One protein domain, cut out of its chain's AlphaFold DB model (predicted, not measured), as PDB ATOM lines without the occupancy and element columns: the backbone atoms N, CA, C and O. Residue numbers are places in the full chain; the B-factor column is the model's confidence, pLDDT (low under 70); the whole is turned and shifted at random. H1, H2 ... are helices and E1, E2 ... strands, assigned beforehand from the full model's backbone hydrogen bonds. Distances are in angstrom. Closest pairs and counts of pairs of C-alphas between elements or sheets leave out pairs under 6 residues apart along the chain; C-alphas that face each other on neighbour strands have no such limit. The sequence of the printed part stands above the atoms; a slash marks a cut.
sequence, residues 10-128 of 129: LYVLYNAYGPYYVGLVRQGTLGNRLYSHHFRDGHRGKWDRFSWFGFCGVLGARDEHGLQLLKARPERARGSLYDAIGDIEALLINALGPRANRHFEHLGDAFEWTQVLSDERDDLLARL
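Overview. This is residues 10 to 128 of the 129 residues of a protein of Chloroflexi bacterium (UniProt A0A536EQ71). A small three-stranded antiparallel sheet, E2 E1 E3, sits between two helices, H1 on one face and the longer H2 on the other. The hairpin E4 and E5 follows the sheet toward one end of the long axis, while a long unnamed stretch, residues 97 to 120, leads to the short helix H3 at the other end; residues 75 to 81 and 117 to 123 stick out. The printed part has 119 residues with three named helices and five named strands, in the order E1 E2 H1 E3 E4 E5 H2 H3, and is of mixed class. It is loose, with a radius of gyration of the C-alphas of 19.1 A, and elongated, spanning 68 by 37 by 22 A.

Arrangement. In the sheet, E1, residues 10 to 15, is the inner strand between the edge strands E2, residues 18 to 25, and E3, residues 49 to 54. E1 and E2 form a hairpin, with N 13 and O 21 2.8 A apart, within hydrogen-bond range. E1 and E3 are antiparallel at 172 degrees, with N 12 and O 51 within hydrogen-bond range at 2.9 A. H2, residues 80 to 96, is on the sheet at a height of 9.3 A, over E2 and along it at 13 degrees on the local plane; only just not over E1, on which 2 of its C-alphas fall. The closest C-alphas of E2 and H2 are those of Val 22 and Ile 93, 6.2 A apart. H1, residues 30 to 39, is on the opposite face at a height of 9.7 A, over E1 and along it at 27 degrees on the local plane; only just not over E2, on which 2 of its C-alphas fall. The closest C-alphas of E2 and H1 are those of Val 25 and Arg 33, 7.4 A apart. These are three layers, helices on both faces of a sheet. E2, H1 and E3 form a split strand-helix-strand unit, two strands running the same way with E1 between them, and its crossover is right-handed. E4, residues 58 to 62, and E5, residues 68 to 70, form an antiparallel hairpin, with N 59 and O 69 within hydrogen-bond range at 2.8 A; E3 and E4 are apart. H3, residues 121 to 126, is not on the sheet and touches no helix. In H1, H2 and H3 every O i to N i+4 pair is within hydrogen-bond range.

Along the chain. E1 begins at C-alpha 10, (-2.095, -16.042, 26.104), and measures 17.1 A; E2 measures 21.0 A, and E3 16.6 A. H2 is 23.7 A long, from C-alpha 80 at (8.286, -5.671, 32.942), and H1 14.3 A. E4 measures 9.8 A, E5 6.7 A and H3 8.7 A, ending at C-alpha 126, (18.119, -33.702, 58.145).

Size, cuts and confidence. The C-alphas of Glu 64 and Ala 126, 68.6 A apart, are the two farthest apart. The printed part has no cut, and the link from H2 to H3, 24 residues, is long. Mean pLDDT of the printed part is 79.4; residues 73 to 84 and 102 to 115 are under 70.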
ATOM      1  N   LEU A  10      -2.220 -14.645  25.724       88.88
ATOM      2  CA  LEU A  10      -2.095 -16.042  26.104       88.88
ATOM      3  C   LEU A  10      -3.306 -16.819  25.599       88.88
ATOM      4  O   LEU A  10      -4.424 -16.295  25.539       88.88
ATOM      5  N   TYR A  11      -3.093 -18.082  25.272       90.69
ATOM      6  CA  TYR A  11      -4.166 -19.008  24.961       90.69
ATOM      7  C   TYR A  11      -3.858 -20.396  25.492       90.69
ATOM      8  O   TYR A  11      -2.707 -20.820  25.575       90.69
ATOM      9  N   VAL A  12      -4.927 -21.111  25.818       91.25
ATOM     10  CA  VAL A  12      -4.881 -22.510  26.227       91.25
ATOM     11  C   VAL A  12      -5.715 -23.298  25.233       91.25
ATOM     12  O   VAL A  12      -6.888 -22.989  25.024       91.25
ATOM     13  N   LEU A  13      -5.106 -24.294  24.601       93.75
ATOM     14  CA  LEU A  13      -5.783 -25.289  23.780       93.75
ATOM     15  C   LEU A  13      -6.164 -26.469  24.664       93.75
ATOM     16  O   LEU A  13      -5.357 -26.917  25.478       93.75
ATOM     17  N   TYR A  14      -7.361 -27.000  24.464       92.50
ATOM     18  CA  TYR A  14      -7.889 -28.131  25.214       92.50
ATOM     19  C   TYR A  14      -8.217 -29.287  24.278       92.50
ATOM     20  O   TYR A  14      -8.558 -29.086  23.111       92.50
ATOM     21  N   ASN A  15      -8.146 -30.493  24.824       92.62
ATOM     22  CA  ASN A  15      -8.676 -31.703  24.212       92.62
ATOM     23  C   ASN A  15      -9.640 -32.402  25.183       92.62
ATOM     24  O   ASN A  15      -9.984 -31.857  26.236       92.62
ATOM     25  N   ALA A  16     -10.072 -33.619  24.850       90.25
ATOM     26  CA  ALA A  16     -10.980 -34.419  25.676       90.25
ATOM     27  C   ALA A  16     -10.502 -34.652  27.126       90.25
ATOM     28  O   ALA A  16     -11.327 -34.887  28.000       90.25
ATOM     29  N   TYR A  17      -9.196 -34.557  27.389       88.50
ATOM     30  CA  TYR A  17      -8.579 -34.833  28.689       88.50
ATOM     31  C   TYR A  17      -8.198 -33.567  29.471       88.50
ATOM     32  O   TYR A  17      -7.653 -33.679  30.565       88.50
ATOM     33  N   GLY A  18      -8.470 -32.372  28.933       88.44
ATOM     34  CA  GLY A  18      -8.163 -31.098  29.587       88.44
ATOM     35  C   GLY A  18      -7.157 -30.237  28.810       88.44
ATOM     36  O   GLY A  18      -7.140 -30.291  27.574       88.44
ATOM     37  N   PRO A  19      -6.370 -29.385  29.501       89.06
ATOM     38  CA  PRO A  19      -5.358 -28.535  28.877       89.06
ATOM     39  C   PRO A  19      -4.339 -29.362  28.086       89.06
ATOM     40  O   PRO A  19      -3.662 -30.242  28.612       89.06
ATOM     41  N   TYR A  20      -4.234 -29.074  26.795       91.12
ATOM     42  CA  TYR A  20      -3.343 -29.763  25.866       91.12
ATOM     43  C   TYR A  20      -2.072 -28.963  25.587       91.12
ATOM     44  O   TYR A  20      -0.992 -29.546  25.481       91.12
ATOM     45  N   TYR A  21      -2.208 -27.645  25.439       89.44
ATOM     46  CA  TYR A  21      -1.110 -26.753  25.084       89.44
ATOM     47  C   TYR A  21      -1.391 -25.335  25.573       89.44
ATOM     48  O   TYR A  21      -2.505 -24.840  25.403       89.44
ATOM     49  N   VAL A  22      -0.382 -24.677  26.128       89.88
ATOM     50  CA  VAL A  22      -0.412 -23.242  26.435       89.88
ATOM     51  C   VAL A  22       0.534 -22.540  25.473       89.88
ATOM     52  O   VAL A  22       1.632 -23.040  25.218       89.88
ATOM     53  N   GLY A  23       0.099 -21.412  24.921       86.94
ATOM     54  CA  GLY A  23       0.933 -20.611  24.042       86.94
ATOM     55  C   GLY A  23       0.698 -19.118  24.197       86.94
ATOM     56  O   GLY A  23      -0.356 -18.661  24.651       86.94
ATOM     57  N   LEU A  24       1.684 -18.358  23.740       87.44
ATOM     58  CA  LEU A  24       1.692 -16.908  23.772       87.44
ATOM     59  C   LEU A  24       1.864 -16.301  22.375       87.44
ATOM     60  O   LEU A  24       2.733 -16.683  21.591       87.44
ATOM     61  N   VAL A  25       1.060 -15.282  22.069       86.38
ATOM     62  CA  VAL A  25       1.180 -14.485  20.840       86.38
ATOM     63  C   VAL A  25       1.757 -13.111  21.163       86.38
ATOM     64  O   VAL A  25       1.023 -12.176  21.486       86.38
ATOM     65  N   ARG A  26       3.087 -12.982  21.044       76.12
ATOM     66  CA  ARG A  26       3.811 -11.707  21.232       76.12
ATOM     67  C   ARG A  26       3.791 -10.816  19.987       76.12
ATOM     68  O   ARG A  26       3.784  -9.594  20.114       76.12
ATOM     69  N   GLN A  27       3.820 -11.431  18.805       79.19
ATOM     70  CA  GLN A  27       3.815 -10.784  17.493       79.19
ATOM     71  C   GLN A  27       2.786 -11.469  16.589       79.19
ATOM     72  O   GLN A  27       2.550 -12.672  16.703       79.19
ATOM     73  N   GLY A  28       2.168 -10.703  15.690       85.12
ATOM     74  CA  GLY A  28       1.039 -11.182  14.895       85.12
ATOM     75  C   GLY A  28      -0.270 -11.152  15.684       85.12
ATOM     76  O   GLY A  28      -0.483 -10.249  16.498       85.12
ATOM     77  N   THR A  29      -1.163 -12.104  15.405       89.44
ATOM     78  CA  THR A  29      -2.499 -12.146  16.008       89.44
ATOM     79  C   THR A  29      -2.914 -13.554  16.422       89.44
ATOM     80  O   THR A  29      -2.494 -14.552  15.826       89.44
ATOM     81  N   LEU A  30      -3.772 -13.627  17.441       90.44
ATOM     82  CA  LEU A  30      -4.295 -14.871  18.002       90.44
ATOM     83  C   LEU A  30      -5.027 -15.705  16.947       90.44
ATOM     84  O   LEU A  30      -4.806 -16.908  16.854       90.44
ATOM     85  N   GLY A  31      -5.816 -15.054  16.089       91.62
ATOM     86  CA  GLY A  31      -6.517 -15.720  14.994       91.62
ATOM     87  C   GLY A  31      -5.575 -16.436  14.026       91.62
ATOM     88  O   GLY A  31      -5.768 -17.614  13.737       91.62
ATOM     89  N   ASN A  32      -4.492 -15.779  13.598       93.31
ATOM     90  CA  ASN A  32      -3.512 -16.392  12.694       93.31
ATOM     91  C   ASN A  32      -2.779 -17.574  13.350       93.31
ATOM     92  O   ASN A  32      -2.456 -18.563  12.678       93.31
ATOM     93  N   ARG A  33      -2.525 -17.487  14.662       92.56
ATOM     94  CA  ARG A  33      -1.875 -18.560  15.418       92.56
ATOM     95  C   ARG A  33      -2.792 -19.773  15.554       92.56
ATOM     96  O   ARG A  33      -2.377 -20.876  15.213       92.56
ATOM     97  N   LEU A  34      -4.047 -19.564  15.946       93.06
ATOM     98  CA  LEU A  34      -5.049 -20.628  16.031       93.06
ATOM     99  C   LEU A  34      -5.340 -21.255  14.665       93.06
ATOM    100  O   LEU A  34      -5.423 -22.474  14.562       93.06
ATOM    101  N   TYR A  35      -5.420 -20.448  13.605       94.12
ATOM    102  CA  TYR A  35      -5.555 -20.948  12.237       94.12
ATOM    103  C   TYR A  35      -4.396 -21.886  11.865       94.12
ATOM    104  O   TYR A  35      -4.606 -22.983  11.349       94.12
ATOM    105  N   SER A  36      -3.162 -21.496  12.183       93.38
ATOM    106  CA  SER A  36      -1.992 -22.350  11.949       93.38
ATOM    107  C   SER A  36      -2.062 -23.651  12.757       93.38
ATOM    108  O   SER A  36      -1.852 -24.719  12.180       93.38
ATOM    109  N   HIS A  37      -2.475 -23.577  14.026       92.88
ATOM    110  CA  HIS A  37      -2.692 -24.745  14.886       92.88
ATOM    111  C   HIS A  37      -3.800 -25.674  14.409       92.88
ATOM    112  O   HIS A  37      -3.776 -26.873  14.688       92.88
ATOM    113  N   HIS A  38      -4.792 -25.129  13.714       92.25
ATOM    114  CA  HIS A  38      -5.899 -25.912  13.201       92.25
ATOM    115  C   HIS A  38      -5.547 -26.604  11.880       92.25
ATOM    116  O   HIS A  38      -5.948 -27.741  11.662       92.25
ATOM    117  N   PHE A  39      -4.774 -25.957  11.001       93.50
ATOM    118  CA  PHE A  39      -4.596 -26.442   9.626       93.50
ATOM    119  C   PHE A  39      -3.175 -26.885   9.272       93.50
ATOM    120  O   PHE A  39      -3.000 -27.784   8.446       93.50
ATOM    121  N   ARG A  40      -2.149 -26.257   9.845       89.62
ATOM    122  CA  ARG A  40      -0.800 -26.265   9.259       89.62
ATOM    123  C   ARG A  40       0.237 -26.985  10.097       89.62
ATOM    124  O   ARG A  40       1.123 -27.606   9.521       89.62
ATOM    125  N   ASP A  41       0.146 -26.902  11.417       89.94
ATOM    126  CA  ASP A  41       1.222 -27.371  12.288       89.94
ATOM    127  C   ASP A  41       0.883 -28.646  13.075       89.94
ATOM    128  O   ASP A  41      -0.157 -29.286  12.897       89.94
ATOM    129  N   GLY A  42       1.819 -29.039  13.942       87.88
ATOM    130  CA  GLY A  42       1.756 -30.266  14.726       87.88
ATOM    131  C   GLY A  42       0.636 -30.323  15.769       87.88
ATOM    132  O   GLY A  42       0.477 -31.381  16.383       87.88
ATOM    133  N   HIS A  43      -0.131 -29.250  15.983       90.31
ATOM    134  CA  HIS A  43      -1.305 -29.239  16.861       90.31
ATOM    135  C   HIS A  43      -2.598 -29.620  16.120       90.31
ATOM    136  O   HIS A  43      -3.611 -29.868  16.776       90.31
ATOM    137  N   ARG A  44      -2.571 -29.743  14.785       93.62
ATOM    138  CA  ARG A  44      -3.751 -30.099  13.984       93.62
ATOM    139  C   ARG A  44      -4.419 -31.381  14.483       93.62
ATOM    140  O   ARG A  44      -3.771 -32.419  14.604       93.62
ATOM    141  N   GLY A  45      -5.728 -31.300  14.730       92.38
ATOM    142  CA  GLY A  45      -6.556 -32.431  15.166       92.38
ATOM    143  C   GLY A  45      -6.304 -32.902  16.602       92.38
ATOM    144  O   GLY A  45      -6.814 -33.947  16.989       92.38
ATOM    145  N   LYS A  46      -5.514 -32.165  17.393       92.12
ATOM    146  CA  LYS A  46      -5.167 -32.535  18.778       92.12
ATOM    147  C   LYS A  46      -5.864 -31.683  19.834       92.12
ATOM    148  O   LYS A  46      -5.630 -31.882  21.022       92.12
ATOM    149  N   TRP A  47      -6.694 -30.739  19.404       94.38
ATOM    150  CA  TRP A  47      -7.472 -29.847  20.249       94.38
ATOM    151  C   TRP A  47      -8.823 -29.560  19.592       94.38
ATOM    152  O   TRP A  47      -8.941 -29.592  18.367       94.38
ATOM    153  N   ASP A  48      -9.832 -29.292  20.412       93.69
ATOM    154  CA  ASP A  48     -11.218 -29.045  19.987       93.69
ATOM    155  C   ASP A  48     -11.822 -27.787  20.628       93.69
ATOM    156  O   ASP A  48     -12.838 -27.268  20.167       93.69
ATOM    157  N   ARG A  49     -11.184 -27.269  21.680       94.38
ATOM    158  CA  ARG A  49     -11.597 -26.070  22.409       94.38
ATOM    159  C   ARG A  49     -10.385 -25.207  22.719       94.38
ATOM    160  O   ARG A  49      -9.259 -25.697  22.805       94.38
ATOM    161  N   PHE A  50     -10.621 -23.918  22.927       93.75
ATOM    162  CA  PHE A  50      -9.588 -22.998  23.381       93.75
ATOM    163  C   PHE A  50     -10.163 -21.913  24.291       93.75
ATOM    164  O   PHE A  50     -11.343 -21.577  24.210       93.75
ATOM    165  N   SER A  51      -9.308 -21.362  25.147       90.56
ATOM    166  CA  SER A  51      -9.545 -20.129  25.904       90.56
ATOM    167  C   SER A  51      -8.438 -19.134  25.582       90.56
ATOM    168  O   SER A  51      -7.319 -19.546  25.273       90.56
ATOM    169  N   TRP A  52      -8.729 -17.836  25.641       89.31
ATOM    170  CA  TRP A  52      -7.737 -16.795  25.381       89.31
ATOM    171  C   TRP A  52      -7.854 -15.633  26.364       89.31
ATOM    172  O   TRP A  52      -8.943 -15.290  26.822       89.31
ATOM    173  N   PHE A  53      -6.719 -14.989  26.618       86.06
ATOM    174  CA  PHE A  53      -6.604 -13.786  27.432       86.06
ATOM    175  C   PHE A  53      -5.844 -12.739  26.626       86.06
ATOM    176  O   PHE A  53      -4.658 -12.898  26.341       86.06
ATOM    177  N   GLY A  54      -6.560 -11.700  26.195       83.44
ATOM    178  CA  GLY A  54      -6.032 -10.658  25.318       83.44
ATOM    179  C   GLY A  54      -5.415  -9.488  26.078       83.44
ATOM    180  O   GLY A  54      -5.931  -9.062  27.107       83.44
ATOM    181  N   PHE A  55      -4.339  -8.926  25.535       81.12
ATOM    182  CA  PHE A  55      -3.658  -7.749  26.081       81.12
ATOM    183  C   PHE A  55      -4.159  -6.436  25.473       81.12
ATOM    184  O   PHE A  55      -3.874  -5.355  25.993       81.12
ATOM    185  N   CYS A  56      -4.885  -6.494  24.355       82.94
ATOM    186  CA  CYS A  56      -5.451  -5.304  23.735       82.94
ATOM    187  C   CYS A  56      -6.767  -4.952  24.430       82.94
ATOM    188  O   CYS A  56      -7.749  -5.693  24.331       82.94
ATOM    189  N   GLY A  57      -6.790  -3.804  25.112       83.19
ATOM    190  CA  GLY A  57      -7.990  -3.300  25.777       83.19
ATOM    191  C   GLY A  57      -9.149  -3.106  24.798       83.19
ATOM    192  O   GLY A  57      -8.950  -2.662  23.669       83.19
ATOM    193  N   VAL A  58     -10.364  -3.433  25.232       86.88
ATOM    194  CA  VAL A  58     -11.580  -3.265  24.428       86.88
ATOM    195  C   VAL A  58     -12.066  -1.821  24.546       86.88
ATOM    196  O   VAL A  58     -12.199  -1.292  25.648       86.88
ATOM    197  N   LEU A  59     -12.312  -1.168  23.413       87.50
ATOM    198  CA  LEU A  59     -12.798   0.207  23.343       87.50
ATOM    199  C   LEU A  59     -14.332   0.251  23.381       87.50
ATOM    200  O   LEU A  59     -15.018  -0.700  23.005       87.50
ATOM    201  N   GLY A  60     -14.883   1.389  23.810       86.44
ATOM    202  CA  GLY A  60     -16.328   1.646  23.738       86.44
ATOM    203  C   GLY A  60     -16.834   1.868  22.308       86.44
ATOM    204  O   GLY A  60     -18.001   1.609  22.023       86.44
ATOM    205  N   ALA A  61     -15.950   2.308  21.407       87.75
ATOM    206  CA  ALA A  61     -16.244   2.476  19.989       87.75
ATOM    207  C   ALA A  61     -16.479   1.123  19.302       87.75
ATOM    208  O   ALA A  61     -15.857   0.116  19.657       87.75
ATOM    209  N   ARG A  62     -17.366   1.115  18.304       91.50
ATOM    210  CA  ARG A  62     -17.758  -0.079  17.549       91.50
ATOM    211  C   ARG A  62     -17.453   0.082  16.064       91.50
ATOM    212  O   ARG A  62     -17.422   1.206  15.571       91.50
ATOM    213  N   ASP A  63     -17.216  -1.033  15.384       87.25
ATOM    214  CA  ASP A  63     -17.144  -1.088  13.925       87.25
ATOM    215  C   ASP A  63     -18.540  -1.102  13.276       87.25
ATOM    216  O   ASP A  63     -19.571  -1.068  13.955       87.25
ATOM    217  N   GLU A  64     -18.562  -1.156  11.945       89.88
ATOM    218  CA  GLU A  64     -19.774  -1.218  11.117       89.88
ATOM    219  C   GLU A  64     -20.657  -2.447  11.392       89.88
ATOM    220  O   GLU A  64     -21.850  -2.435  11.096       89.88
ATOM    221  N   HIS A  65     -20.102  -3.487  12.015       87.31
ATOM    222  CA  HIS A  65     -20.819  -4.693  12.417       87.31
ATOM    223  C   HIS A  65     -21.253  -4.657  13.892       87.31
ATOM    224  O   HIS A  65     -21.771  -5.643  14.421       87.31
ATOM    225  N   GLY A  66     -21.045  -3.531  14.584       86.50
ATOM    226  CA  GLY A  66     -21.394  -3.360  15.991       86.50
ATOM    227  C   GLY A  66     -20.434  -4.052  16.964       86.50
ATOM    228  O   GLY A  66     -20.741  -4.123  18.163       86.50
ATOM    229  N   LEU A  67     -19.280  -4.545  16.501       84.62
ATOM    230  CA  LEU A  67     -18.258  -5.157  17.347       84.62
ATOM    231  C   LEU A  67     -17.362  -4.083  17.953       84.62
ATOM    232  O   LEU A  67     -16.991  -3.112  17.308       84.62
ATOM    233  N   GLN A  68     -16.989  -4.265  19.213       87.88
ATOM    234  CA  GLN A  68     -16.107  -3.339  19.908       87.88
ATOM    235  C   GLN A  68     -14.701  -3.374  19.309       87.88
ATOM    236  O   GLN A  68     -14.118  -4.449  19.116       87.88
ATOM    237  N   LEU A  69     -14.156  -2.184  19.064       85.19
ATOM    238  CA  LEU A  69     -12.800  -2.000  18.563       85.19
ATOM    239  C   LEU A  69     -11.767  -2.332  19.644       85.19
ATOM    240  O   LEU A  69     -12.032  -2.239  20.842       85.19
ATOM    241  N   LEU A  70     -10.560  -2.697  19.218       85.25
ATOM    242  CA  LEU A  70      -9.445  -2.983  20.117       85.25
ATOM    243  C   LEU A  70      -8.466  -1.814  20.147       85.25
ATOM    244  O   LEU A  70      -8.116  -1.252  19.107       85.25
ATOM    245  N   LYS A  71      -7.987  -1.476  21.342       85.44
ATOM    246  CA  LYS A  71      -6.901  -0.521  21.531       85.44
ATOM    247  C   LYS A  71      -5.621  -1.113  20.950       85.44
ATOM    248  O   LYS A  71      -5.290  -2.270  21.219       85.44
ATOM    249  N   ALA A  72      -4.877  -0.303  20.202       76.44
ATOM    250  CA  ALA A  72      -3.517  -0.658  19.823       76.44
ATOM    251  C   ALA A  72      -2.696  -0.963  21.085       76.44
ATOM    252  O   ALA A  72      -2.856  -0.309  22.123       76.44
ATOM    253  N   ARG A  73      -1.829  -1.975  21.008       68.44
ATOM    254  CA  ARG A  73      -0.958  -2.326  22.128       68.44
ATOM    255  C   ARG A  73      -0.095  -1.107  22.482       68.44
ATOM    256  O   ARG A  73       0.488  -0.513  21.576       68.44
ATOM    257  N   PRO A  74       0.000  -0.710  23.762       59.97
ATOM    258  CA  PRO A  74       0.881   0.383  24.142       59.97
ATOM    259  C   PRO A  74       2.332   0.010  23.809       59.97
ATOM    260  O   PRO A  74       2.857  -0.971  24.335       59.97
ATOM    261  N   GLU A  75       2.993   0.802  22.960       57.62
ATOM    262  CA  GLU A  75       4.398   0.573  22.578       57.62
ATOM    263  C   GLU A  75       5.361   0.601  23.775       57.62
ATOM    264  O   GLU A  75       6.446   0.026  23.717       57.62
ATOM    265  N   ARG A  76       4.952   1.250  24.875       51.69
ATOM    266  CA  ARG A  76       5.750   1.467  26.091       51.69
ATOM    267  C   ARG A  76       5.648   0.364  27.143       51.69
ATOM    268  O   ARG A  76       6.228   0.513  28.210       51.69
ATOM    269  N   ALA A  77       4.982  -0.754  26.872       52.84
ATOM    270  CA  ALA A  77       5.021  -1.912  27.771       52.84
ATOM    271  C   ALA A  77       6.308  -2.754  27.583       52.84
ATOM    272  O   ALA A  77       6.241  -3.979  27.538       52.84
ATOM    273  N   ARG A  78       7.466  -2.107  27.384       51.34
ATOM    274  CA  ARG A  78       8.764  -2.760  27.142       51.34
ATOM    275  C   ARG A  78       9.495  -2.954  28.475       51.34
ATOM    276  O   ARG A  78       9.637  -1.995  29.225       51.34
ATOM    277  N   GLY A  79       9.924  -4.185  28.755       58.69
ATOM    278  CA  GLY A  79      10.547  -4.613  30.014       58.69
ATOM    279  C   GLY A  79       9.584  -5.472  30.833       58.69
ATOM    280  O   GLY A  79       9.237  -6.569  30.417       58.69
ATOM    281  N   SER A  80       9.039  -4.920  31.920       58.81
ATOM    282  CA  SER A  80       8.286  -5.671  32.942       58.81
ATOM    283  C   SER A  80       7.070  -6.466  32.443       58.81
ATOM    284  O   SER A  80       6.858  -7.580  32.904       58.81
ATOM    285  N   LEU A  81       6.267  -5.945  31.503       59.81
ATOM    286  CA  LEU A  81       5.088  -6.689  31.035       59.81
ATOM    287  C   LEU A  81       5.482  -7.862  30.127       59.81
ATOM    288  O   LEU A  81       4.797  -8.875  30.116       59.81
ATOM    289  N   TYR A  82       6.559  -7.726  29.349       64.50
ATOM    290  CA  TYR A  82       7.024  -8.805  28.474       64.50
ATOM    291  C   TYR A  82       7.558  -9.986  29.277       64.50
ATOM    292  O   TYR A  82       7.214 -11.120  28.947       64.50
ATOM    293  N   ASP A  83       8.334  -9.699  30.319       66.19
ATOM    294  CA  ASP A  83       8.885 -10.714  31.213       66.19
ATOM    295  C   ASP A  83       7.757 -11.344  32.040       66.19
ATOM    296  O   ASP A  83       7.564 -12.550  31.971       66.19
ATOM    297  N   ALA A  84       6.872 -10.535  32.638       66.75
ATOM    298  CA  ALA A  84       5.727 -11.042  33.399       66.75
ATOM    299  C   ALA A  84       4.769 -11.911  32.564       66.75
ATOM    300  O   ALA A  84       4.160 -12.845  33.076       66.75
ATOM    301  N   ILE A  85       4.596 -11.612  31.273       70.50
ATOM    302  CA  ILE A  85       3.773 -12.437  30.384       70.50
ATOM    303  C   ILE A  85       4.450 -13.789  30.104       70.50
ATOM    304  O   ILE A  85       3.751 -14.803  30.061       70.50
ATOM    305  N   GLY A  86       5.772 -13.797  29.908       71.62
ATOM    306  CA  GLY A  86       6.549 -15.034  29.797       71.62
ATOM    307  C   GLY A  86       6.491 -15.851  31.085       71.62
ATOM    308  O   GLY A  86       6.189 -17.040  31.050       71.62
ATOM    309  N   ASP A  87       6.624 -15.189  32.234       70.56
ATOM    310  CA  ASP A  87       6.516 -15.813  33.553       70.56
ATOM    311  C   ASP A  87       5.129 -16.434  33.781       70.56
ATOM    312  O   ASP A  87       5.021 -17.543  34.303       70.56
ATOM    313  N   ILE A  88       4.051 -15.769  33.346       73.50
ATOM    314  CA  ILE A  88       2.691 -16.329  33.409       73.50
ATOM    315  C   ILE A  88       2.549 -17.530  32.464       73.50
ATOM    316  O   ILE A  88       1.900 -18.509  32.831       73.50
ATOM    317  N   GLU A  89       3.134 -17.491  31.264       75.00
ATOM    318  CA  GLU A  89       3.150 -18.648  30.361       75.00
ATOM    319  C   GLU A  89       3.880 -19.831  31.006       75.00
ATOM    320  O   GLU A  89       3.326 -20.931  31.065       75.00
ATOM    321  N   ALA A  90       5.073 -19.596  31.552       75.44
ATOM    322  CA  ALA A  90       5.868 -20.593  32.258       75.44
ATOM    323  C   ALA A  90       5.108 -21.181  33.455       75.44
ATOM    324  O   ALA A  90       5.040 -22.403  33.605       75.44
ATOM    325  N   LEU A  91       4.468 -20.327  34.258       70.00
ATOM    326  CA  LEU A  91       3.662 -20.736  35.405       70.00
ATOM    327  C   LEU A  91       2.460 -21.578  34.970       70.00
ATOM    328  O   LEU A  91       2.195 -22.610  35.577       70.00
ATOM    329  N   LEU A  92       1.753 -21.191  33.906       75.38
ATOM    330  CA  LEU A  92       0.614 -21.959  33.392       75.38
ATOM    331  C   LEU A  92       1.045 -23.295  32.784       75.38
ATOM    332  O   LEU A  92       0.335 -24.287  32.943       75.38
ATOM    333  N   ILE A  93       2.195 -23.354  32.114       77.38
ATOM    334  CA  ILE A  93       2.762 -24.621  31.637       77.38
ATOM    335  C   ILE A  93       3.105 -25.519  32.831       77.38
ATOM    336  O   ILE A  93       2.747 -26.695  32.821       77.38
ATOM    337  N   ASN A  94       3.749 -24.979  33.867       74.75
ATOM    338  CA  ASN A  94       4.117 -25.743  35.058       74.75
ATOM    339  C   ASN A  94       2.867 -26.251  35.805       74.75
ATOM    340  O   ASN A  94       2.717 -27.452  36.016       74.75
ATOM    341  N   ALA A  95       1.914 -25.363  36.092       70.12
ATOM    342  CA  ALA A  95       0.710 -25.688  36.853       70.12
ATOM    343  C   ALA A  95      -0.251 -26.636  36.115       70.12
ATOM    344  O   ALA A  95      -0.929 -27.438  36.754       70.12
ATOM    345  N   LEU A  96      -0.350 -26.540  34.782       76.75
ATOM    346  CA  LEU A  96      -1.292 -27.352  33.998       76.75
ATOM    347  C   LEU A  96      -0.667 -28.633  33.424       76.75
ATOM    348  O   LEU A  96      -1.408 -29.490  32.943       76.75
ATOM    349  N   GLY A  97       0.664 -28.762  33.422       73.62
ATOM    350  CA  GLY A  97       1.386 -29.913  32.866       73.62
ATOM    351  C   GLY A  97       0.962 -30.341  31.446       73.62
ATOM    352  O   GLY A  97       0.793 -31.543  31.205       73.62
ATOM    353  N   PRO A  98       0.743 -29.416  30.486       73.56
ATOM    354  CA  PRO A  98       0.231 -29.765  29.169       73.56
ATOM    355  C   PRO A  98       1.238 -30.636  28.408       73.56
ATOM    356  O   PRO A  98       2.367 -30.233  28.130       73.56
ATOM    357  N   ARG A  99       0.797 -31.832  27.998       73.44
ATOM    358  CA  ARG A  99       1.646 -32.867  27.370       73.44
ATOM    359  C   ARG A  99       2.389 -32.419  26.105       73.44
ATOM    360  O   ARG A  99       3.340 -33.084  25.696       73.44
ATOM    361  N   ALA A 100       1.930 -31.363  25.434       75.56
ATOM    362  CA  ALA A 100       2.506 -30.904  24.173       75.56
ATOM    363  C   ALA A 100       3.531 -29.769  24.310       75.56
ATOM    364  O   ALA A 100       4.241 -29.499  23.338       75.56
ATOM    365  N   ASN A 101       3.638 -29.109  25.468       76.69
ATOM    366  CA  ASN A 101       4.674 -28.103  25.691       76.69
ATOM    367  C   ASN A 101       6.017 -28.817  25.930       76.69
ATOM    368  O   ASN A 101       6.197 -29.501  26.929       76.69
ATOM    369  N   ARG A 102       6.946 -28.699  24.968       61.50
ATOM    370  CA  ARG A 102       8.306 -29.279  25.047       61.50
ATOM    371  C   ARG A 102       9.383 -28.270  25.453       61.50
ATOM    372  O   ARG A 102      10.460 -28.677  25.863       61.50
ATOM    373  N   HIS A 103       9.095 -26.979  25.303       56.34
ATOM    374  CA  HIS A 103       9.939 -25.882  25.759       56.34
ATOM    375  C   HIS A 103       9.236 -25.184  26.916       56.34
ATOM    376  O   HIS A 103       8.087 -24.759  26.775       56.34
ATOM    377  N   PHE A 104       9.939 -25.092  28.036       58.00
ATOM    378  CA  PHE A 104       9.556 -24.303  29.194       58.00
ATOM    379  C   PHE A 104      10.315 -22.983  29.073       58.00
ATOM    380  O   PHE A 104      11.539 -23.002  28.920       58.00
ATOM    381  N   GLU A 105       9.621 -21.844  29.076       51.50
ATOM    382  CA  GLU A 105      10.318 -20.602  29.413       51.50
ATOM    383  C   GLU A 105      10.789 -20.764  30.866       51.50
ATOM    384  O   GLU A 105      10.000 -21.115  31.744       51.50
ATOM    385  N   HIS A 106      12.092 -20.616  31.111       54.72
ATOM    386  CA  HIS A 106      12.597 -20.544  32.477       54.72
ATOM    387  C   HIS A 106      12.142 -19.206  33.061       54.72
ATOM    388  O   HIS A 106      12.443 -18.160  32.488       54.72
ATOM    389  N   LEU A 107      11.446 -19.247  34.201       53.44
ATOM    390  CA  LEU A 107      11.372 -18.101  35.108       53.44
ATOM    391  C   LEU A 107      12.829 -17.712  35.403       53.44
ATOM    392  O   LEU A 107      13.544 -18.566  35.911       53.44
ATOM    393  N   GLY A 108      13.273 -16.510  35.014       56.78
ATOM    394  CA  GLY A 108      14.689 -16.088  34.962       56.78
ATOM    395  C   GLY A 108      15.528 -16.358  36.227       56.78
ATOM    396  O   GLY A 108      15.909 -17.489  36.494       56.78
ATOM    397  N   ASP A 109      15.855 -15.330  37.018       57.16
ATOM    398  CA  ASP A 109      16.573 -15.465  38.310       57.16
ATOM    399  C   ASP A 109      15.687 -16.077  39.425       57.16
ATOM    400  O   ASP A 109      15.801 -15.739  40.607       57.16
ATOM    401  N   ALA A 110      14.729 -16.933  39.066       57.34
ATOM    402  CA  ALA A 110      13.776 -17.490  40.010       57.34
ATOM    403  C   ALA A 110      14.348 -18.737  40.690       57.34
ATOM    404  O   ALA A 110      14.824 -19.667  40.043       57.34
ATOM    405  N   PHE A 111      14.242 -18.774  42.017       56.84
ATOM    406  CA  PHE A 111      14.535 -19.964  42.806       56.84
ATOM    407  C   PHE A 111      13.291 -20.848  42.879       56.84
ATOM    408  O   PHE A 111      12.200 -20.371  43.195       56.84
ATOM    409  N   GLU A 112      13.455 -22.139  42.603       62.69
ATOM    410  CA  GLU A 112      12.411 -23.134  42.831       62.69
ATOM    411  C   GLU A 112      12.309 -23.427  44.332       62.69
ATOM    412  O   GLU A 112      13.300 -23.756  44.982       62.69
ATOM    413  N   TRP A 113      11.102 -23.297  44.881       64.38
ATOM    414  CA  TRP A 113      10.801 -23.634  46.268       64.38
ATOM    415  C   TRP A 113       9.696 -24.683  46.292       64.38
ATOM    416  O   TRP A 113       8.595 -24.445  45.799       64.38
ATOM    417  N   THR A 114       9.980 -25.830  46.902       69.31
ATOM    418  CA  THR A 114       8.991 -26.891  47.103       69.31
ATOM    419  C   THR A 114       8.322 -26.700  48.454       69.31
ATOM    420  O   THR A 114       8.983 -26.702  49.493       69.31
ATOM    421  N   GLN A 115       7.000 -26.547  48.452       64.31
ATOM    422  CA  GLN A 115       6.235 -26.588  49.691       64.31
ATOM    423  C   GLN A 115       6.195 -28.030  50.205       64.31
ATOM    424  O   GLN A 115       5.801 -28.941  49.480       64.31
ATOM    425  N   VAL A 116       6.582 -28.214  51.464       81.62
ATOM    426  CA  VAL A 116       6.598 -29.512  52.147       81.62
ATOM    427  C   VAL A 116       5.547 -29.530  53.244       81.62
ATOM    428  O   VAL A 116       5.207 -28.478  53.802       81.62
ATOM    429  N   LEU A 117       5.014 -30.712  53.548       79.69
ATOM    430  CA  LEU A 117       4.112 -30.853  54.682       79.69
ATOM    431  C   LEU A 117       4.888 -30.671  55.993       79.69
ATOM    432  O   LEU A 117       6.087 -30.938  56.087       79.69
ATOM    433  N   SER A 118       4.207 -30.165  57.018       80.38
ATOM    434  CA  SER A 118       4.830 -29.823  58.304       80.38
ATOM    435  C   SER A 118       5.485 -31.020  59.002       80.38
ATOM    436  O   SER A 118       6.471 -30.841  59.708       80.38
ATOM    437  N   ASP A 119       4.951 -32.215  58.787       86.06
ATOM    438  CA  ASP A 119       5.437 -33.503  59.284       86.06
ATOM    439  C   ASP A 119       6.637 -34.054  58.494       86.06
ATOM    440  O   ASP A 119       7.437 -34.798  59.050       86.06
ATOM    441  N   GLU A 120       6.829 -33.630  57.243       83.75
ATOM    442  CA  GLU A 120       7.976 -34.021  56.403       83.75
ATOM    443  C   GLU A 120       9.179 -33.079  56.569       83.75
ATOM    444  O   GLU A 120      10.293 -33.387  56.138       83.75
ATOM    445  N   ARG A 121       8.965 -31.914  57.194       80.00
ATOM    446  CA  ARG A 121       9.962 -30.846  57.326       80.00
ATOM    447  C   ARG A 121      11.258 -31.332  57.973       80.00
ATOM    448  O   ARG A 121      12.330 -31.078  57.435       80.00
ATOM    449  N   ASP A 122      11.166 -31.976  59.134       85.94
ATOM    450  CA  ASP A 122      12.347 -32.309  59.942       85.94
ATOM    451  C   ASP A 122      13.202 -33.396  59.273       85.94
ATOM    452  O   ASP A 122      14.429 -33.302  59.261       85.94
ATOM    453  N   ASP A 123      12.551 -34.354  58.613       84.56
ATOM    454  CA  ASP A 123      13.194 -35.411  57.828       84.56
ATOM    455  C   ASP A 123      13.915 -34.852  56.589       84.56
ATOM    456  O   ASP A 123      15.025 -35.272  56.247       84.56
ATOM    457  N   LEU A 124      13.311 -33.870  55.915       79.31
ATOM    458  CA  LEU A 124      13.916 -33.211  54.756       79.31
ATOM    459  C   LEU A 124      15.058 -32.269  55.152       79.31
ATOM    460  O   LEU A 124      16.070 -32.222  54.453       79.31
ATOM    461  N   LEU A 125      14.947 -31.573  56.288       79.38
ATOM    462  CA  LEU A 125      16.031 -30.748  56.832       79.38
ATOM    463  C   LEU A 125      17.248 -31.593  57.227       79.38
ATOM    464  O   LEU A 125      18.379 -31.183  56.972       79.38
ATOM    465  N   ALA A 126      17.036 -32.788  57.784       80.62
ATOM    466  CA  ALA A 126      18.119 -33.702  58.145       80.62
ATOM    467  C   ALA A 126      18.912 -34.225  56.930       80.62
ATOM    468  O   ALA A 126      20.069 -34.611  57.071       80.62
ATOM    469  N   ARG A 127      18.311 -34.226  55.733       78.88
ATOM    470  CA  ARG A 127      18.937 -34.668  54.472       78.88
ATOM    471  C   ARG A 127      19.780 -33.598  53.772       78.88
ATOM    472  O   ARG A 127      20.425 -33.911  52.775       78.88
ATOM    473  N   LEU A 128      19.739 -32.352  54.246       72.00
ATOM    474  CA  LEU A 128      20.446 -31.211  53.651       72.00
ATOM    475  C   LEU A 128      21.818 -30.928  54.300       72.00
ATOM    476  O   LEU A 128      22.487 -29.986  53.875       72.00
TER     477      LEU A 128